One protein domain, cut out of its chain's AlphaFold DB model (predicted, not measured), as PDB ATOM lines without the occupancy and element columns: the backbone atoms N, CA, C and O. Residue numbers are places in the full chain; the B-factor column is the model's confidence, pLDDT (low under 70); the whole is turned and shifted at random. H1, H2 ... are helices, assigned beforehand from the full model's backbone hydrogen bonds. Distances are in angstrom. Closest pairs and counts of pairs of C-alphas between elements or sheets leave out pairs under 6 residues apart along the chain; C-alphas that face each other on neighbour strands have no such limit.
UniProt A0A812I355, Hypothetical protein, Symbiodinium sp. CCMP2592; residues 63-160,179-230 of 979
ATOM      1  N   GLN A  63      29.175  11.634   7.236       90.94
ATOM      2  CA  GLN A  63      30.614  11.543   7.493       90.94
ATOM      3  C   GLN A  63      31.350  10.831   6.347       90.94
ATOM      4  O   GLN A  63      32.434  11.272   5.967       90.94
ATOM      5  N   GLY A  64      30.756   9.785   5.767       90.44
ATOM      6  CA  GLY A  64      31.288   9.086   4.593       90.44
ATOM      7  C   GLY A  64      31.401   9.967   3.379       90.44
ATOM      8  O   GLY A  64      32.479  10.079   2.801       90.44
ATOM      9  N   THR A  65      30.311  10.661   3.058       95.88
ATOM     10  CA  THR A  65      30.277  11.679   2.010       95.88
ATOM     11  C   THR A  65      31.384  12.709   2.228       95.88
ATOM     12  O   THR A  65      32.172  12.977   1.326       95.88
ATOM     13  N   MET A  66      31.540  13.238   3.445       91.62
ATOM     14  CA  MET A  66      32.606  14.200   3.731       91.62
ATOM     15  C   MET A  66      34.009  13.612   3.487       91.62
ATOM     16  O   MET A  66      34.877  14.316   2.973       91.62
ATOM     17  N   LEU A  67      34.248  12.337   3.817       85.19
ATOM     18  CA  LEU A  67      35.535  11.663   3.596       85.19
ATOM     19  C   LEU A  67      35.798  11.369   2.109       85.19
ATOM     20  O   LEU A  67      36.884  11.690   1.622       85.19
ATOM     21  N   LYS A  68      34.808  10.840   1.379       93.69
ATOM     22  CA  LYS A  68      34.860  10.621  -0.078       93.69
ATOM     23  C   LYS A  68      35.116  11.942  -0.823       93.69
ATOM     24  O   LYS A  68      36.043  12.031  -1.626       93.69
ATOM     25  N   ALA A  69      34.381  13.008  -0.489       93.00
ATOM     26  CA  ALA A  69      34.565  14.338  -1.078       93.00
ATOM     27  C   ALA A  69      35.945  14.931  -0.751       93.00
ATOM     28  O   ALA A  69      36.592  15.524  -1.614       93.00
ATOM     29  N   CYS A  70      36.450  14.730   0.476       86.81
ATOM     30  CA  CYS A  70      37.825  15.093   0.828       86.81
ATOM     31  C   CYS A  70      38.852  14.351  -0.034       86.81
ATOM     32  O   CYS A  70      39.842  14.960  -0.438       86.81
ATOM     33  N   ALA A  71      38.643  13.063  -0.308       82.81
ATOM     34  CA  ALA A  71      39.534  12.281  -1.157       82.81
ATOM     35  C   ALA A  71      39.538  12.819  -2.598       82.81
ATOM     36  O   ALA A  71      40.613  13.104  -3.127       82.81
ATOM     37  N   CYS A  72      38.357  13.075  -3.171       90.50
ATOM     38  CA  CYS A  72      38.196  13.644  -4.514       90.50
ATOM     39  C   CYS A  72      38.841  15.032  -4.630       90.50
ATOM     40  O   CYS A  72      39.688  15.265  -5.491       90.50
ATOM     41  N   ALA A  73      38.543  15.939  -3.695       84.94
ATOM     42  CA  ALA A  73      39.078  17.300  -3.711       84.94
ATOM     43  C   ALA A  73      40.612  17.352  -3.565       84.94
ATOM     44  O   ALA A  73      41.263  18.238  -4.123       84.94
ATOM     45  N   ASN A  74      41.207  16.410  -2.824       77.88
ATOM     46  CA  ASN A  74      42.657  16.343  -2.621       77.88
ATOM     47  C   ASN A  74      43.389  15.488  -3.661       77.88
ATOM     48  O   ASN A  74      44.624  15.513  -3.695       77.88
ATOM     49  N   TYR A  75      42.671  14.770  -4.527       81.06
ATOM     50  CA  TYR A  75      43.271  13.883  -5.517       81.06
ATOM     51  C   TYR A  75      44.275  14.622  -6.405       81.06
ATOM     52  O   TYR A  75      45.423  14.199  -6.524       81.06
ATOM     53  N   GLY A  76      43.916  15.814  -6.896       68.31
ATOM     54  CA  GLY A  76      44.792  16.680  -7.699       68.31
ATOM     55  C   GLY A  76      46.114  17.087  -7.023       68.31
ATOM     56  O   GLY A  76      47.074  17.452  -7.704       68.31
ATOM     57  N   ALA A  77      46.205  17.030  -5.691       66.06
ATOM     58  CA  ALA A  77      47.404  17.415  -4.946       66.06
ATOM     59  C   ALA A  77      48.381  16.253  -4.692       66.06
ATOM     60  O   ALA A  77      49.555  16.524  -4.438       66.06
ATOM     61  N   GLY A  78      47.923  14.997  -4.750       63.94
ATOM     62  CA  GLY A  78      48.705  13.817  -4.362       63.94
ATOM     63  C   GLY A  78      49.414  13.123  -5.537       63.94
ATOM     64  O   GLY A  78      50.542  13.508  -5.866       63.94
ATOM     65  N   PRO A  79      48.798  12.103  -6.174       58.47
ATOM     66  CA  PRO A  79      49.440  11.267  -7.199       58.47
ATOM     67  C   PRO A  79      50.079  12.074  -8.335       58.47
ATOM     68  O   PRO A  79      51.191  11.781  -8.772       58.47
ATOM     69  N   TRP A  80      49.424  13.165  -8.726       60.31
ATOM     70  CA  TRP A  80      49.823  14.053  -9.814       60.31
ATOM     71  C   TRP A  80      51.113  14.834  -9.564       60.31
ATOM     72  O   TRP A  80      51.885  15.065 -10.491       60.31
ATOM     73  N   LYS A  81      51.382  15.209  -8.309       58.19
ATOM     74  CA  LYS A  81      52.622  15.908  -7.936       58.19
ATOM     75  C   LYS A  81      53.777  14.954  -7.654       58.19
ATOM     76  O   LYS A  81      54.924  15.382  -7.649       58.19
ATOM     77  N   SER A  82      53.482  13.674  -7.430       63.47
ATOM     78  CA  SER A  82      54.491  12.660  -7.112       63.47
ATOM     79  C   SER A  82      55.334  12.218  -8.315       63.47
ATOM     80  O   SER A  82      56.315  11.505  -8.128       63.47
ATOM     81  N   GLY A  83      54.952  12.598  -9.544       59.94
ATOM     82  CA  GLY A  83      55.640  12.197 -10.780       59.94
ATOM     83  C   GLY A  83      55.496  10.713 -11.144       59.94
ATOM     84  O   GLY A  83      56.038  10.285 -12.155       59.94
ATOM     85  N   LYS A  84      54.759   9.920 -10.352       62.59
ATOM     86  CA  LYS A  84      54.579   8.474 -10.573       62.59
ATOM     87  C   LYS A  84      53.615   8.124 -11.714       62.59
ATOM     88  O   LYS A  84      53.556   6.965 -12.112       62.59
ATOM     89  N   ARG A  85      52.864   9.094 -12.246       59.47
ATOM     90  CA  ARG A  85      51.931   8.880 -13.362       59.47
ATOM     91  C   ARG A  85      52.545   9.218 -14.713       59.47
ATOM     92  O   ARG A  85      53.231  10.226 -14.849       59.47
ATOM     93  N   ARG A  86      52.222   8.397 -15.720       57.72
ATOM     94  CA  ARG A  86      52.670   8.567 -17.115       57.72
ATOM     95  C   ARG A  86      51.913   9.657 -17.885       57.72
ATOM     96  O   ARG A  86      52.484  10.234 -18.801       57.72
ATOM     97  N   VAL A  87      50.656   9.936 -17.531       64.69
ATOM     98  CA  VAL A  87      49.771  10.882 -18.238       64.69
ATOM     99  C   VAL A  87      49.240  11.869 -17.227       64.69
ATOM    100  O   VAL A  87      48.506  11.414 -16.375       64.69
ATOM    101  N   THR A  88      49.597  13.155 -17.301       73.00
ATOM    102  CA  THR A  88      49.119  14.254 -16.430       73.00
ATOM    103  C   THR A  88      47.628  14.577 -16.636       73.00
ATOM    104  O   THR A  88      47.108  14.334 -17.719       73.00
ATOM    105  N   ILE A  89      46.958  15.225 -15.663       71.81
ATOM    106  CA  ILE A  89      45.571  15.744 -15.819       71.81
ATOM    107  C   ILE A  89      45.424  16.555 -17.110       71.81
ATOM    108  O   ILE A  89      44.447  16.407 -17.833       71.81
ATOM    109  N   LYS A  90      46.418  17.397 -17.420       76.25
ATOM    110  CA  LYS A  90      46.427  18.197 -18.646       76.25
ATOM    111  C   LYS A  90      46.421  17.309 -19.893       76.25
ATOM    112  O   LYS A  90      45.623  17.548 -20.786       76.25
ATOM    113  N   GLN A  91      47.266  16.280 -19.932       77.06
ATOM    114  CA  GLN A  91      47.332  15.344 -21.059       77.06
ATOM    115  C   GLN A  91      46.063  14.490 -21.183       77.06
ATOM    116  O   GLN A  91      45.648  14.190 -22.296       77.06
ATOM    117  N   ALA A  92      45.435  14.105 -20.070       72.69
ATOM    118  CA  ALA A  92      44.156  13.397 -20.086       72.69
ATOM    119  C   ALA A  92      43.019  14.297 -20.603       72.69
ATOM    120  O   ALA A  92      42.261  13.881 -21.471       72.69
ATOM    121  N   ALA A  93      42.965  15.559 -20.167       75.88
ATOM    122  CA  ALA A  93      42.012  16.540 -20.686       75.88
ATOM    123  C   ALA A  93      42.236  16.848 -22.179       75.88
ATOM    124  O   ALA A  93      41.276  16.928 -22.937       75.88
ATOM    125  N   GLU A  94      43.492  16.977 -22.623       78.81
ATOM    126  CA  GLU A  94      43.834  17.132 -24.046       78.81
ATOM    127  C   GLU A  94      43.351  15.929 -24.870       78.81
ATOM    128  O   GLU A  94      42.800  16.115 -25.953       78.81
ATOM    129  N   ARG A  95      43.498  14.707 -24.339       76.31
ATOM    130  CA  ARG A  95      42.992  13.485 -24.979       76.31
ATOM    131  C   ARG A  95      41.471  13.460 -25.059       76.31
ATOM    132  O   ARG A  95      40.959  13.202 -26.143       76.31
ATOM    133  N   LEU A  96      40.777  13.777 -23.964       74.44
ATOM    134  CA  LEU A  96      39.315  13.858 -23.932       74.44
ATOM    135  C   LEU A  96      38.806  14.816 -25.014       74.44
ATOM    136  O   LEU A  96      38.027  14.414 -25.866       74.44
ATOM    137  N   VAL A  97      39.329  16.045 -25.052       79.06
ATOM    138  CA  VAL A  97      38.930  17.053 -26.052       79.06
ATOM    139  C   VAL A  97      39.254  16.606 -27.480       79.06
ATOM    140  O   VAL A  97      38.514  16.929 -28.398       79.06
ATOM    141  N   SER A  98      40.351  15.870 -27.689       82.31
ATOM    142  CA  SER A  98      40.720  15.386 -29.025       82.31
ATOM    143  C   SER A  98      39.869  14.219 -29.533       82.31
ATOM    144  O   SER A  98      39.809  14.016 -30.742       82.31
ATOM    145  N   LYS A  99      39.258  13.445 -28.627       76.75
ATOM    146  CA  LYS A  99      38.511  12.219 -28.949       76.75
ATOM    147  C   LYS A  99      36.997  12.362 -28.816       76.75
ATOM    148  O   LYS A  99      36.272  11.564 -29.396       76.75
ATOM    149  N   ALA A 100      36.519  13.328 -28.037       72.50
ATOM    150  CA  ALA A 100      35.100  13.516 -27.788       72.50
ATOM    151  C   ALA A 100      34.344  13.922 -29.060       72.50
ATOM    152  O   ALA A 100      34.776  14.812 -29.795       72.50
ATOM    153  N   SER A 101      33.198  13.279 -29.299       77.44
ATOM    154  CA  SER A 101      32.240  13.713 -30.316       77.44
ATOM    155  C   SER A 101      31.571  15.028 -29.898       77.44
ATOM    156  O   SER A 101      31.562  15.387 -28.719       77.44
ATOM    157  N   ASN A 102      30.993  15.752 -30.861       70.69
ATOM    158  CA  ASN A 102      30.240  16.974 -30.554       70.69
ATOM    159  C   ASN A 102      29.041  16.676 -29.640       70.69
ATOM    160  O   ASN A 102      28.849  17.397 -28.670       70.69
ATOM    161  N   ASP A 103      28.322  15.576 -29.888       63.72
ATOM    162  CA  ASP A 103      27.159  15.173 -29.088       63.72
ATOM    163  C   ASP A 103      27.548  14.886 -27.628       63.72
ATOM    164  O   ASP A 103      26.922  15.393 -26.699       63.72
ATOM    165  N   TYR A 104      28.663  14.177 -27.404       63.91
ATOM    166  CA  TYR A 104      29.199  13.963 -26.057       63.91
ATOM    167  C   TYR A 104      29.618  15.282 -25.394       63.91
ATOM    168  O   TYR A 104      29.405  15.483 -24.198       63.91
ATOM    169  N   MET A 105      30.235  16.200 -26.149       66.88
ATOM    170  CA  MET A 105      30.609  17.514 -25.621       66.88
ATOM    171  C   MET A 105      29.385  18.357 -25.261       66.88
ATOM    172  O   MET A 105      29.474  19.131 -24.309       66.88
ATOM    173  N   ASP A 106      28.264  18.199 -25.965       64.62
ATOM    174  CA  ASP A 106      26.998  18.860 -25.652       64.62
ATOM    175  C   ASP A 106      26.371  18.285 -24.369       64.62
ATOM    176  O   ASP A 106      26.029  19.060 -23.473       64.62
ATOM    177  N   GLU A 107      26.348  16.959 -24.192       58.94
ATOM    178  CA  GLU A 107      25.920  16.312 -22.937       58.94
ATOM    179  C   GLU A 107      26.817  16.691 -21.750       58.94
ATOM    180  O   GLU A 107      26.343  17.074 -20.675       58.94
ATOM    181  N   LEU A 108      28.142  16.649 -21.936       57.22
ATOM    182  CA  LEU A 108      29.099  17.091 -20.925       57.22
ATOM    183  C   LEU A 108      28.908  18.579 -20.623       57.22
ATOM    184  O   LEU A 108      29.029  18.989 -19.471       57.22
ATOM    185  N   ASN A 109      28.591  19.401 -21.622       60.09
ATOM    186  CA  ASN A 109      28.293  20.811 -21.424       60.09
ATOM    187  C   ASN A 109      26.998  21.008 -20.623       60.09
ATOM    188  O   ASN A 109      26.965  21.904 -19.786       60.09
ATOM    189  N   GLU A 110      25.965  20.179 -20.786       59.62
ATOM    190  CA  GLU A 110      24.780  20.199 -19.915       59.62
ATOM    191  C   GLU A 110      25.131  19.849 -18.464       59.62
ATOM    192  O   GLU A 110      24.787  20.618 -17.559       59.62
ATOM    193  N   LYS A 111      25.909  18.781 -18.237       55.91
ATOM    194  CA  LYS A 111      26.405  18.402 -16.898       55.91
ATOM    195  C   LYS A 111      27.279  19.498 -16.271       55.91
ATOM    196  O   LYS A 111      27.101  19.889 -15.119       55.91
ATOM    197  N   VAL A 112      28.173  20.092 -17.059       58.62
ATOM    198  CA  VAL A 112      29.016  21.219 -16.640       58.62
ATOM    199  C   VAL A 112      28.180  22.460 -16.361       58.62
ATOM    200  O   VAL A 112      28.437  23.174 -15.396       58.62
ATOM    201  N   ASN A 113      27.176  22.758 -17.179       49.34
ATOM    202  CA  ASN A 113      26.290  23.882 -16.920       49.34
ATOM    203  C   ASN A 113      25.542  23.649 -15.612       49.34
ATOM    204  O   ASN A 113      25.548  24.550 -14.777       49.34
ATOM    205  N   PHE A 114      25.009  22.450 -15.375       47.19
ATOM    206  CA  PHE A 114      24.417  22.049 -14.100       47.19
ATOM    207  C   PHE A 114      25.359  22.311 -12.906       47.19
ATOM    208  O   PHE A 114      24.938  22.967 -11.949       47.19
ATOM    209  N   ASP A 115      26.646  21.957 -13.004       56.12
ATOM    210  CA  ASP A 115      27.679  22.239 -11.987       56.12
ATOM    211  C   ASP A 115      27.936  23.744 -11.756       56.12
ATOM    212  O   ASP A 115      28.207  24.197 -10.639       56.12
ATOM    213  N   ARG A 116      27.832  24.567 -12.805       56.47
ATOM    214  CA  ARG A 116      28.269  25.976 -12.796       56.47
ATOM    215  C   ARG A 116      27.257  26.991 -12.247       56.47
ATOM    216  O   ARG A 116      27.601  28.170 -12.134       56.47
ATOM    217  N   HIS A 117      26.042  26.597 -11.862       52.91
ATOM    218  CA  HIS A 117      24.950  27.514 -11.473       52.91
ATOM    219  C   HIS A 117      25.111  28.244 -10.103       52.91
ATOM    220  O   HIS A 117      24.142  28.354  -9.346       52.91
ATOM    221  N   ARG A 118      26.282  28.822  -9.751       45.59
ATOM    222  CA  ARG A 118      26.435  29.681  -8.545       45.59
ATOM    223  C   ARG A 118      27.349  30.918  -8.690       45.59
ATOM    224  O   ARG A 118      28.467  30.811  -9.187       45.59
ATOM    225  N   PRO A 119      26.954  32.081  -8.125       34.62
ATOM    226  CA  PRO A 119      27.829  33.244  -7.955       34.62
ATOM    227  C   PRO A 119      28.729  33.095  -6.709       34.62
ATOM    228  O   PRO A 119      28.241  33.066  -5.580       34.62
ATOM    229  N   GLY A 120      30.051  33.002  -6.888       32.75
ATOM    230  CA  GLY A 120      31.012  32.802  -5.792       32.75
ATOM    231  C   GLY A 120      31.796  34.059  -5.393       32.75
ATOM    232  O   GLY A 120      32.618  34.545  -6.164       32.75
ATOM    233  N   ASN A 121      31.624  34.523  -4.148       31.95
ATOM    234  CA  ASN A 121      32.601  35.350  -3.428       31.95
ATOM    235  C   ASN A 121      33.278  34.467  -2.364       31.95
ATOM    236  O   ASN A 121      32.623  34.031  -1.420       31.95
ATOM    237  N   PHE A 122      34.578  34.191  -2.505       37.50
ATOM    238  CA  PHE A 122      35.319  33.300  -1.601       37.50
ATOM    239  C   PHE A 122      36.165  34.090  -0.591       37.50
ATOM    240  O   PHE A 122      37.093  34.804  -0.972       37.50
ATOM    241  N   ALA A 123      35.890  33.919   0.704       32.53
ATOM    242  CA  ALA A 123      36.745  34.405   1.786       32.53
ATOM    243  C   ALA A 123      37.822  33.359   2.133       32.53
ATOM    244  O   ALA A 123      37.531  32.180   2.318       32.53
ATOM    245  N   LYS A 124      39.087  33.788   2.232       35.16
ATOM    246  CA  LYS A 124      40.219  32.942   2.646       35.16
ATOM    247  C   LYS A 124      40.471  33.103   4.151       35.16
ATOM    248  O   LYS A 124      41.147  34.051   4.530       35.16
ATOM    249  N   SER A 125      39.980  32.211   5.016       40.81
ATOM    250  CA  SER A 125      40.589  31.959   6.342       40.81
ATOM    251  C   SER A 125      40.004  30.715   7.035       40.81
ATOM    252  O   SER A 125      38.825  30.440   6.893       40.81
ATOM    253  N   LYS A 126      40.842  29.996   7.804       50.19
ATOM    254  CA  LYS A 126      40.631  28.719   8.544       50.19
ATOM    255  C   LYS A 126      40.464  27.444   7.684       50.19
ATOM    256  O   LYS A 126      39.792  27.422   6.659       50.19
ATOM    257  N   GLN A 127      41.125  26.359   8.117       55.66
ATOM    258  CA  GLN A 127      41.328  25.116   7.346       55.66
ATOM    259  C   GLN A 127      40.026  24.452   6.871       55.66
ATOM    260  O   GLN A 127      39.987  23.904   5.775       55.66
ATOM    261  N   TRP A 128      38.946  24.547   7.644       63.25
ATOM    262  CA  TRP A 128      37.677  23.917   7.280       63.25
ATOM    263  C   TRP A 128      36.814  24.757   6.324       63.25
ATOM    264  O   TRP A 128      36.094  24.190   5.507       63.25
ATOM    265  N   PHE A 129      36.938  26.089   6.313       63.56
ATOM    266  CA  PHE A 129      36.436  26.875   5.178       63.56
ATOM    267  C   PHE A 129      37.220  26.556   3.912       63.56
ATOM    268  O   PHE A 129      36.652  26.546   2.824       63.56
ATOM    269  N   GLY A 130      38.498  26.198   4.066       73.31
ATOM    270  CA  GLY A 130      39.276  25.551   3.017       73.31
ATOM    271  C   GLY A 130      38.610  24.272   2.503       73.31
ATOM    272  O   GLY A 130      38.535  24.097   1.292       73.31
ATOM    273  N   MET A 131      38.060  23.426   3.382       82.00
ATOM    274  CA  MET A 131      37.313  22.225   2.984       82.00
ATOM    275  C   MET A 131      36.039  22.578   2.206       82.00
ATOM    276  O   MET A 131      35.881  22.091   1.094       82.00
ATOM    277  N   LEU A 132      35.175  23.466   2.715       86.12
ATOM    278  CA  LEU A 132      33.956  23.865   1.990       86.12
ATOM    279  C   LEU A 132      34.262  24.550   0.653       86.12
ATOM    280  O   LEU A 132      33.574  24.301  -0.333       86.12
ATOM    281  N   ALA A 133      35.303  25.382   0.590       84.69
ATOM    282  CA  ALA A 133      35.763  25.978  -0.662       84.69
ATOM    283  C   ALA A 133      36.310  24.916  -1.626       84.69
ATOM    284  O   ALA A 133      36.058  24.996  -2.824       84.69
ATOM    285  N   SER A 134      37.010  23.901  -1.110       84.56
ATOM    286  CA  SER A 134      37.497  22.770  -1.907       84.56
ATOM    287  C   SER A 134      36.348  21.907  -2.416       84.56
ATOM    288  O   SER A 134      36.392  21.492  -3.563       84.56
ATOM    289  N   PHE A 135      35.301  21.693  -1.615       92.19
ATOM    290  CA  PHE A 135      34.086  21.000  -2.046       92.19
ATOM    291  C   PHE A 135      33.306  21.819  -3.063       92.19
ATOM    292  O   PHE A 135      32.862  21.267  -4.048       92.19
ATOM    293  N   THR A 136      33.196  23.136  -2.880       90.75
ATOM    294  CA  THR A 136      32.558  24.021  -3.871       90.75
ATOM    295  C   THR A 136      33.317  23.998  -5.195       90.75
ATOM    296  O   THR A 136      32.714  24.019  -6.259       90.75
ATOM    297  N   LYS A 137      34.653  23.948  -5.141       89.06
ATOM    298  CA  LYS A 137      35.472  23.786  -6.339       89.06
ATOM    299  C   LYS A 137      35.276  22.403  -6.964       89.06
ATOM    300  O   LYS A 137      35.110  22.323  -8.169       89.06
ATOM    301  N   LEU A 138      35.299  21.347  -6.151       90.75
ATOM    302  CA  LEU A 138      35.049  19.979  -6.601       90.75
ATOM    303  C   LEU A 138      33.680  19.869  -7.279       90.75
ATOM    304  O   LEU A 138      33.602  19.287  -8.341       90.75
ATOM    305  N   ASP A 139      32.645  20.470  -6.695       93.50
ATOM    306  CA  ASP A 139      31.287  20.538  -7.235       93.50
ATOM    307  C   ASP A 139      31.243  21.234  -8.600       93.50
ATOM    308  O   ASP A 139      30.627  20.734  -9.527       93.50
ATOM    309  N   TYR A 140      31.957  22.355  -8.742       90.31
ATOM    310  CA  TYR A 140      32.068  23.094 -10.005       90.31
ATOM    311  C   TYR A 140      32.838  22.325 -11.095       90.31
ATOM    312  O   TYR A 140      32.582  22.507 -12.284       90.31
ATOM    313  N   ASP A 141      33.819  21.518 -10.687       89.94
ATOM    314  CA  ASP A 141      34.692  20.746 -11.572       89.94
ATOM    315  C   ASP A 141      34.238  19.272 -11.698       89.94
ATOM    316  O   ASP A 141      34.968  18.496 -12.310       89.94
ATOM    317  N   TRP A 142      33.093  18.863 -11.126       92.44
ATOM    318  CA  TRP A 142      32.763  17.446 -10.883       92.44
ATOM    319  C   TRP A 142      32.716  16.638 -12.176       92.44
ATOM    320  O   TRP A 142      33.530  15.732 -12.355       92.44
ATOM    321  N   SER A 143      31.850  17.037 -13.111       88.75
ATOM    322  CA  SER A 143      31.652  16.338 -14.388       88.75
ATOM    323  C   SER A 143      32.915  16.345 -15.259       88.75
ATOM    324  O   SER A 143      33.223  15.392 -15.968       88.75
ATOM    325  N   ILE A 144      33.698  17.428 -15.186       87.38
ATOM    326  CA  ILE A 144      34.981  17.532 -15.899       87.38
ATOM    327  C   ILE A 144      35.993  16.562 -15.295       87.38
ATOM    328  O   ILE A 144      36.732  15.901 -16.021       87.38
ATOM    329  N   LEU A 145      36.070  16.507 -13.967       87.94
ATOM    330  CA  LEU A 145      37.019  15.660 -13.263       87.94
ATOM    331  C   LEU A 145      36.682  14.180 -13.455       87.94
ATOM    332  O   LEU A 145      37.606  13.399 -13.661       87.94
ATOM    333  N   GLU A 146      35.397  13.827 -13.436       91.88
ATOM    334  CA  GLU A 146      34.877  12.499 -13.773       91.88
ATOM    335  C   GLU A 146      35.371  12.065 -15.161       91.88
ATOM    336  O   GLU A 146      36.181  11.142 -15.261       91.88
ATOM    337  N   ALA A 147      35.018  12.811 -16.214       86.12
ATOM    338  CA  ALA A 147      35.391  12.485 -17.592       86.12
ATOM    339  C   ALA A 147      36.915  12.413 -17.805       86.12
ATOM    340  O   ALA A 147      37.435  11.518 -18.476       86.12
ATOM    341  N   VAL A 148      37.673  13.340 -17.207       85.94
ATOM    342  CA  VAL A 148      39.142  13.347 -17.303       85.94
ATOM    343  C   VAL A 148      39.759  12.132 -16.612       85.94
ATOM    344  O   VAL A 148      40.770  11.613 -17.091       85.94
ATOM    345  N   ILE A 149      39.197  11.686 -15.487       86.38
ATOM    346  CA  ILE A 149      39.704  10.522 -14.759       86.38
ATOM    347  C   ILE A 149      39.377   9.229 -15.504       86.38
ATOM    348  O   ILE A 149      40.283   8.412 -15.641       86.38
ATOM    349  N   MET A 150      38.183   9.103 -16.089       86.56
ATOM    350  CA  MET A 150      37.845   7.973 -16.964       86.56
ATOM    351  C   MET A 150      38.843   7.833 -18.125       86.56
ATOM    352  O   MET A 150      39.402   6.767 -18.373       86.56
ATOM    353  N   VAL A 151      39.159   8.939 -18.814       85.06
ATOM    354  CA  VAL A 151      40.163   8.928 -19.900       85.06
ATOM    355  C   VAL A 151      41.560   8.598 -19.373       85.06
ATOM    356  O   VAL A 151      42.351   7.937 -20.046       85.06
ATOM    357  N   ALA A 152      41.907   9.062 -18.171       83.00
ATOM    358  CA  ALA A 152      43.194   8.738 -17.563       83.00
ATOM    359  C   ALA A 152      43.313   7.245 -17.210       83.00
ATOM    360  O   ALA A 152      44.419   6.701 -17.293       83.00
ATOM    361  N   ASN A 153      42.198   6.611 -16.847       84.25
ATOM    362  CA  ASN A 153      42.118   5.212 -16.439       84.25
ATOM    363  C   ASN A 153      41.795   4.253 -17.600       84.25
ATOM    364  O   ASN A 153      41.884   3.048 -17.404       84.25
ATOM    365  N   GLN A 154      41.542   4.769 -18.812       85.69
ATOM    366  CA  GLN A 154      41.189   3.988 -20.017       85.69
ATOM    367  C   GLN A 154      39.865   3.225 -19.879       85.69
ATOM    368  O   GLN A 154      39.659   2.182 -20.487       85.69
ATOM    369  N   THR A 155      38.967   3.765 -19.068       83.19
ATOM    370  CA  THR A 155      37.600   3.281 -18.834       83.19
ATOM    371  C   THR A 155      36.572   4.119 -19.594       83.19
ATOM    372  O   THR A 155      35.378   3.841 -19.559       83.19
ATOM    373  N   HIS A 156      37.022   5.166 -20.293       83.12
ATOM    374  CA  HIS A 156      36.142   6.057 -21.032       83.12
ATOM    375  C   HIS A 156      35.537   5.357 -22.269       83.12
ATOM    376  O   HIS A 156      36.292   4.763 -23.041       83.12
ATOM    377  N   PRO A 157      34.224   5.509 -22.547       78.69
ATOM    378  CA  PRO A 157      33.564   4.880 -23.701       78.69
ATOM    379  C   PRO A 157      34.248   5.162 -25.048       78.69
ATOM    380  O   PRO A 157      34.363   4.287 -25.895       78.69
ATOM    381  N   LEU A 158      34.777   6.379 -25.214       76.69
ATOM    382  CA  LEU A 158      35.515   6.823 -26.413       76.69
ATOM    383  C   LEU A 158      36.778   6.007 -26.755       76.69
ATOM    384  O   LEU A 158      37.316   6.181 -27.846       76.69
ATOM    385  N   ASP A 159      37.305   5.191 -25.841       70.12
ATOM    386  CA  ASP A 159      38.485   4.360 -26.114       70.12
ATOM    387  C   ASP A 159      38.127   2.975 -26.688       70.12
ATOM    388  O   ASP A 159      39.024   2.280 -27.167       70.12
ATOM    389  N   ASN A 160      36.843   2.598 -26.715       71.06
ATOM    390  CA  ASN A 160      36.377   1.309 -27.221       71.06
ATOM    391  C   ASN A 160      35.522   1.489 -28.490       71.06
ATOM    392  O   ASN A 160      34.301   1.599 -28.423       71.06
ATOM    393  N   PRO A 179      30.345   4.357   4.217       89.25
ATOM    394  CA  PRO A 179      31.178   4.459   5.404       89.25
ATOM    395  C   PRO A 179      30.679   5.592   6.304       89.25
ATOM    396  O   PRO A 179      30.706   6.753   5.928       89.25
ATOM    397  N   ASN A 180      30.280   5.315   7.533       83.81
ATOM    398  CA  ASN A 180      29.838   6.317   8.504       83.81
ATOM    399  C   ASN A 180      30.964   6.810   9.420       83.81
ATOM    400  O   ASN A 180      30.790   7.770  10.174       83.81
ATOM    401  N   ASN A 181      32.139   6.187   9.363       81.75
ATOM    402  CA  ASN A 181      33.304   6.588  10.142       81.75
ATOM    403  C   ASN A 181      34.619   6.367   9.375       81.75
ATOM    404  O   ASN A 181      34.660   5.854   8.257       81.75
ATOM    405  N   ARG A 182      35.728   6.800   9.983       74.62
ATOM    406  CA  ARG A 182      37.063   6.726   9.374       74.62
ATOM    407  C   ARG A 182      37.565   5.289   9.192       74.62
ATOM    408  O   ARG A 182      38.344   5.060   8.272       74.62
ATOM    409  N   ALA A 183      37.166   4.359  10.061       79.19
ATOM    410  CA  ALA A 183      37.575   2.960   9.967       79.19
ATOM    411  C   ALA A 183      36.880   2.278   8.782       79.19
ATOM    412  O   ALA A 183      37.553   1.715   7.927       79.19
ATOM    413  N   GLU A 184      35.565   2.454   8.655       85.25
ATOM    414  CA  GLU A 184      34.785   1.976   7.507       85.25
ATOM    415  C   GLU A 184      35.279   2.585   6.191       85.25
ATOM    416  O   GLU A 184      35.420   1.881   5.198       85.25
ATOM    417  N   PHE A 185      35.640   3.874   6.180       83.62
ATOM    418  CA  PHE A 185      36.234   4.495   4.994       83.62
ATOM    419  C   PHE A 185      37.599   3.892   4.628       83.62
ATOM    420  O   PHE A 185      37.946   3.816   3.451       83.62
ATOM    421  N   LYS A 186      38.392   3.459   5.618       77.56
ATOM    422  CA  LYS A 186      39.669   2.779   5.370       77.56
ATOM    423  C   LYS A 186      39.442   1.396   4.753       77.56
ATOM    424  O   LYS A 186      40.114   1.084   3.781       77.56
ATOM    425  N   LEU A 187      38.469   0.637   5.260       87.44
ATOM    426  CA  LEU A 187      38.071  -0.652   4.683       87.44
ATOM    427  C   LEU A 187      37.543  -0.486   3.253       87.44
ATOM    428  O   LEU A 187      37.951  -1.214   2.357       87.44
ATOM    429  N   LEU A 188      36.709   0.533   3.011       89.19
ATOM    430  CA  LEU A 188      36.257   0.877   1.663       89.19
ATOM    431  C   LEU A 188      37.451   1.173   0.748       89.19
ATOM    432  O   LEU A 188      37.510   0.670  -0.365       89.19
ATOM    433  N   ARG A 189      38.431   1.946   1.219       85.38
ATOM    434  CA  ARG A 189      39.644   2.235   0.447       85.38
ATOM    435  C   ARG A 189      40.469   0.981   0.135       85.38
ATOM    436  O   ARG A 189      41.072   0.932  -0.928       85.38
ATOM    437  N   GLU A 190      40.526   0.012   1.046       89.50
ATOM    438  CA  GLU A 190      41.230  -1.266   0.856       89.50
ATOM    439  C   GLU A 190      40.520  -2.186  -0.156       89.50
ATOM    440  O   GLU A 190      41.149  -3.103  -0.670       89.50
ATOM    441  N   SER A 191      39.247  -1.920  -0.479       91.75
ATOM    442  CA  SER A 191      38.481  -2.685  -1.478       91.75
ATOM    443  C   SER A 191      38.756  -2.310  -2.941       91.75
ATOM    444  O   SER A 191      38.248  -2.987  -3.826       91.75
ATOM    445  N   PHE A 192      39.539  -1.257  -3.197       92.00
ATOM    446  CA  PHE A 192      39.928  -0.835  -4.548       92.00
ATOM    447  C   PHE A 192      41.387  -1.200  -4.821       92.00
ATOM    448  O   PHE A 192      42.235  -1.066  -3.931       92.00
ATOM    449  N   GLU A 193      41.713  -1.585  -6.058       90.88
ATOM    450  CA  GLU A 193      43.088  -1.917  -6.449       90.88
ATOM    451  C   GLU A 193      43.997  -0.684  -6.384       90.88
ATOM    452  O   GLU A 193      45.191  -0.764  -6.075       90.88
ATOM    453  N   GLY A 194      43.418   0.491  -6.641       88.62
ATOM    454  CA  GLY A 194      44.133   1.754  -6.673       88.62
ATOM    455  C   GLY A 194      43.325   2.942  -6.168       88.62
ATOM    456  O   GLY A 194      42.101   2.957  -6.116       88.62
ATOM    457  N   THR A 195      44.044   4.022  -5.840       84.38
ATOM    458  CA  THR A 195      43.404   5.316  -5.534       84.38
ATOM    459  C   THR A 195      42.700   5.902  -6.760       84.38
ATOM    460  O   THR A 195      41.844   6.758  -6.603       84.38
ATOM    461  N   ASP A 196      43.058   5.475  -7.967       87.44
ATOM    462  CA  ASP A 196      42.524   6.038  -9.207       87.44
ATOM    463  C   ASP A 196      41.142   5.477  -9.511       87.44
ATOM    464  O   ASP A 196      40.212   6.261  -9.655       87.44
ATOM    465  N   GLU A 197      41.014   4.154  -9.466       91.38
ATOM    466  CA  GLU A 197      39.744   3.425  -9.508       91.38
ATOM    467  C   GLU A 197      38.792   3.894  -8.398       91.38
ATOM    468  O   GLU A 197      37.647   4.242  -8.657       91.38
ATOM    469  N   MET A 198      39.289   4.029  -7.161       93.12
ATOM    470  CA  MET A 198      38.484   4.532  -6.041       93.12
ATOM    471  C   MET A 198      37.917   5.938  -6.300       93.12
ATOM    472  O   MET A 198      36.781   6.226  -5.933       93.12
ATOM    473  N   ILE A 199      38.721   6.853  -6.850       92.25
ATOM    474  CA  ILE A 199      38.277   8.235  -7.092       92.25
ATOM    475  C   ILE A 199      37.359   8.309  -8.305       92.25
ATOM    476  O   ILE A 199      36.421   9.099  -8.281       92.25
ATOM    477  N   GLU A 200      37.612   7.501  -9.329       93.94
ATOM    478  CA  GLU A 200      36.709   7.347 -10.461       93.94
ATOM    479  C   GLU A 200      35.324   6.894  -9.994       93.94
ATOM    480  O   GLU A 200      34.359   7.623 -10.214       93.94
ATOM    481  N   GLU A 201      35.250   5.795  -9.239       94.50
ATOM    482  CA  GLU A 201      34.008   5.276  -8.654       94.50
ATOM    483  C   GLU A 201      33.281   6.351  -7.833       94.50
ATOM    484  O   GLU A 201      32.077   6.556  -7.960       94.50
ATOM    485  N   PHE A 202      34.011   7.095  -6.992       94.94
ATOM    486  CA  PHE A 202      33.402   8.155  -6.185       94.94
ATOM    487  C   PHE A 202      32.860   9.315  -7.024       94.94
ATOM    488  O   PHE A 202      31.931   9.976  -6.572       94.94
ATOM    489  N   LEU A 203      33.443   9.606  -8.187       94.81
ATOM    490  CA  LEU A 203      32.956  10.664  -9.074       94.81
ATOM    491  C   LEU A 203      31.772  10.208  -9.934       94.81
ATOM    492  O   LEU A 203      30.943  11.052 -10.255       94.81
ATOM    493  N   HIS A 204      31.659   8.908 -10.224       94.38
ATOM    494  CA  HIS A 204      30.505   8.321 -10.924       94.38
ATOM    495  C   HIS A 204      29.269   8.187 -10.021       94.38
ATOM    496  O   HIS A 204      28.134   8.137 -10.492       94.38
ATOM    497  N   ASP A 205      29.469   8.136  -8.701       94.44
ATOM    498  CA  ASP A 205      28.400   8.069  -7.702       94.44
ATOM    499  C   ASP A 205      27.628   9.408  -7.617       94.44
ATOM    500  O   ASP A 205      27.958  10.306  -6.830       94.44
ATOM    501  N   HIS A 206      26.568   9.544  -8.433       94.25
ATOM    502  CA  HIS A 206      25.682  10.724  -8.458       94.25
ATOM    503  C   HIS A 206      25.064  11.014  -7.084       94.25
ATOM    504  O   HIS A 206      24.994  12.164  -6.650       94.25
ATOM    505  N   GLU A 207      24.670   9.981  -6.332       95.12
ATOM    506  CA  GLU A 207      24.121  10.164  -4.985       95.12
ATOM    507  C   GLU A 207      25.159  10.818  -4.049       95.12
ATOM    508  O   GLU A 207      24.832  11.734  -3.280       95.12
ATOM    509  N   HIS A 208      26.430  10.418  -4.142       95.88
ATOM    510  CA  HIS A 208      27.531  11.047  -3.409       95.88
ATOM    511  C   HIS A 208      27.799  12.496  -3.851       95.88
ATOM    512  O   HIS A 208      28.076  13.350  -2.993       95.88
ATOM    513  N   HIS A 209      27.644  12.830  -5.137       96.44
ATOM    514  CA  HIS A 209      27.700  14.219  -5.620       96.44
ATOM    515  C   HIS A 209      26.614  15.084  -4.968       96.44
ATOM    516  O   HIS A 209      26.919  16.101  -4.330       96.44
ATOM    517  N   LEU A 210      25.356  14.636  -5.011       97.00
ATOM    518  CA  LEU A 210      24.217  15.342  -4.412       97.00
ATOM    519  C   LEU A 210      24.373  15.501  -2.890       97.00
ATOM    520  O   LEU A 210      24.130  16.576  -2.330       97.00
ATOM    521  N   ARG A 211      24.865  14.472  -2.193       97.12
ATOM    522  CA  ARG A 211      25.178  14.552  -0.755       97.12
ATOM    523  C   ARG A 211      26.346  15.494  -0.461       97.12
ATOM    524  O   ARG A 211      26.333  16.193   0.556       97.12
ATOM    525  N   THR A 212      27.334  15.589  -1.348       96.94
ATOM    526  CA  THR A 212      28.405  16.592  -1.240       96.94
ATOM    527  C   THR A 212      27.833  18.005  -1.374       96.94
ATOM    528  O   THR A 212      28.182  18.892  -0.589       96.94
ATOM    529  N   ARG A 213      26.865  18.215  -2.275       97.38
ATOM    530  CA  ARG A 213      26.140  19.488  -2.389       97.38
ATOM    531  C   ARG A 213      25.346  19.831  -1.130       97.38
ATOM    532  O   ARG A 213      25.388  20.991  -0.715       97.38
ATOM    533  N   ILE A 214      24.717  18.859  -0.457       98.00
ATOM    534  CA  ILE A 214      24.076  19.058   0.862       98.00
ATOM    535  C   ILE A 214      25.073  19.661   1.871       98.00
ATOM    536  O   ILE A 214      24.763  20.665   2.525       98.00
ATOM    537  N   LEU A 215      26.294  19.113   1.955       96.62
ATOM    538  CA  LEU A 215      27.354  19.632   2.835       96.62
ATOM    539  C   LEU A 215      27.753  21.070   2.476       96.62
ATOM    540  O   LEU A 215      27.914  21.906   3.371       96.62
ATOM    541  N   ILE A 216      27.882  21.376   1.180       96.06
ATOM    542  CA  ILE A 216      28.221  22.718   0.685       96.06
ATOM    543  C   ILE A 216      27.115  23.717   1.035       96.06
ATOM    544  O   ILE A 216      27.405  24.776   1.594       96.06
ATOM    545  N   TYR A 217      25.852  23.404   0.729       97.00
ATOM    546  CA  TYR A 217      24.718  24.289   0.996       97.00
ATOM    547  C   TYR A 217      24.564  24.567   2.494       97.00
ATOM    548  O   TYR A 217      24.598  25.734   2.892       97.00
ATOM    549  N   GLY A 218      24.490  23.528   3.333       95.81
ATOM    550  CA  GLY A 218      24.365  23.704   4.784       95.81
ATOM    551  C   GLY A 218      25.572  24.417   5.405       95.81
ATOM    552  O   GLY A 218      25.411  25.320   6.227       95.81
ATOM    553  N   GLY A 219      26.788  24.086   4.958       94.56
ATOM    554  CA  GLY A 219      28.017  24.734   5.420       94.56
ATOM    555  C   GLY A 219      28.143  26.199   4.995       94.56
ATOM    556  O   GLY A 219      28.707  27.009   5.733       94.56
ATOM    557  N   SER A 220      27.595  26.572   3.835       93.88
ATOM    558  CA  SER A 220      27.696  27.935   3.304       93.88
ATOM    559  C   SER A 220      26.986  28.979   4.171       93.88
ATOM    560  O   SER A 220      27.508  30.078   4.333       93.88
ATOM    561  N   VAL A 221      25.856  28.629   4.795       95.44
ATOM    562  CA  VAL A 221      25.116  29.538   5.686       95.44
ATOM    563  C   VAL A 221      25.932  29.833   6.953       95.44
ATOM    564  O   VAL A 221      26.095  30.994   7.328       95.44
ATOM    565  N   LEU A 222      26.554  28.807   7.555       93.00
ATOM    566  CA  LEU A 222      27.494  28.988   8.674       93.00
ATOM    567  C   LEU A 222      28.726  29.801   8.271       93.00
ATOM    568  O   LEU A 222      29.230  30.601   9.062       93.00
ATOM    569  N   HIS A 223      29.226  29.600   7.050       88.75
ATOM    570  CA  HIS A 223      30.350  30.367   6.526       88.75
ATOM    571  C   HIS A 223      30.013  31.844   6.376       88.75
ATOM    572  O   HIS A 223      30.804  32.686   6.796       88.75
ATOM    573  N   GLN A 224      28.842  32.170   5.837       91.56
ATOM    574  CA  GLN A 224      28.397  33.553   5.709       91.56
ATOM    575  C   GLN A 224      28.255  34.223   7.077       91.56
ATOM    576  O   GLN A 224      28.774  35.322   7.262       91.56
ATOM    577  N   GLU A 225      27.632  33.553   8.053       91.94
ATOM    578  CA  GLU A 225      27.556  34.058   9.428       91.94
ATOM    579  C   GLU A 225      28.954  34.350   9.983       91.94
ATOM    580  O   GLU A 225      29.221  35.457  10.448       91.94
ATOM    581  N   TYR A 226      29.869  33.387   9.875       88.06
ATOM    582  CA  TYR A 226      31.234  33.546  10.358       88.06
ATOM    583  C   TYR A 226      31.987  34.687   9.664       88.06
ATOM    584  O   TYR A 226      32.625  35.494  10.336       88.06
ATOM    585  N   ALA A 227      31.912  34.782   8.336       86.06
ATOM    586  CA  ALA A 227      32.566  35.843   7.576       86.06
ATOM    587  C   ALA A 227      32.028  37.225   7.977       86.06
ATOM    588  O   ALA A 227      32.808  38.150   8.204       86.06
ATOM    589  N   ASN A 228      30.708  37.342   8.151       88.44
ATOM    590  CA  ASN A 228      30.064  38.565   8.627       88.44
ATOM    591  C   ASN A 228      30.508  38.922  10.050       88.44
ATOM    592  O   ASN A 228      30.709  40.092  10.367       88.44
ATOM    593  N   TRP A 229      30.666  37.923  10.917       88.00
ATOM    594  CA  TRP A 229      31.129  38.115  12.289       88.00
ATOM    595  C   TRP A 229      32.584  38.563  12.351       88.00
ATOM    596  O   TRP A 229      32.885  39.511  13.071       88.00
ATOM    597  N   LEU A 230      33.467  37.947  11.564       83.19
ATOM    598  CA  LEU A 230      34.853  38.390  11.444       83.19
ATOM    599  C   LEU A 230      34.943  39.834  10.961       83.19
ATOM    600  O   LEU A 230      35.749  40.597  11.483       83.19
TER     601      LEU A 230
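This is residues 63 to 160 and 179 to 230 of the 979 residues of the protein "Hypothetical protein" of Symbiodinium sp. CCMP2592 (UniProt A0A812I355). Eight helices cross one another in a crowded cluster, with H1 in the core and H4, H6, H7 and H8 packing round it. H5 joins this group to its other part: it packs on H7 and on both H2 and H3, while the longest helix, H8, packs on H4 and H1 and runs on past them with its last residues. The printed part has 150 residues with eight named helices, H1 to H8 in order along the chain, and no named strand; the class is all helix. The whole is compact, with a radius of gyration of the C-alphas of 16.4 A, and spans 53 by 37 by 29 A.

The longest helix, H8, holds residues 206 to 230 and is 35.3 A long, with a kink of 29 degrees near residue 222; its last C-alpha, Leu 230, is at (34.853, 38.390, 11.444). H1 holds residues 63 to 75, 18.3 A, and begins with C-alpha 63 at (30.614, 11.543, 7.493). H4 is residues 127 to 140, 19.8 A, and H3 is residues 102 to 116, 20.0 A. H5 is residues 142 to 153, beginning at C-alpha 142 (32.763, 17.446, -10.883). The remaining helices are H2, residues 89 to 99, H6, residues 182 to 190, and H7, residues 195 to 204.

H8 touches H4 at a steep tilt of 45 degrees, opposite ways, the closest C-alphas being those of Leu 132 and Ile 216, 6.0 A apart. With residues 208 to 215 alone H8 touches H1, about perpendicular at 87 degrees; C-alphas 65 and 208 are closest, at 6.1 A. H1 is the hub. It touches H4 at Ala 73 and Leu 138, closest C-alphas 5.6 A apart, H7 at Cys 72 and Ile 199, 6.0 A, and H6 at Gly 64 and Phe 185, 6.8 A. H7 touches H5 at a steep tilt of 41 degrees, with C-alphas 146 and 203 closest, 5.4 A. H5 touches H2, about perpendicular at 88 degrees, with C-alphas 92 and 152 closest, 5.4 A, and H3, with C-alphas 112 and 143 closest, 6.0 A. H3 and H4 form a helical hairpin at a shallow tilt of 32 degrees, only just short of steep, with C-alphas 115 and 140 closest, 4.9 A. H6 and H8 are apart. Every O i to N i+4 pair is within hydrogen-bond range in H1 to H7; in H8, 19 of 21 are.

The C-alphas farthest apart are those of Asn 160 and Trp 229, 54.3 A. Residues 161 to 178 are not printed, and C-alphas 160 and 179 are 33.2 A apart across the cut. The link H1 to H2 is long, with 13 residues. Confidence is under 70 at residues 76 to 87 and 103 to 129; the mean pLDDT of the printed part is 78.5.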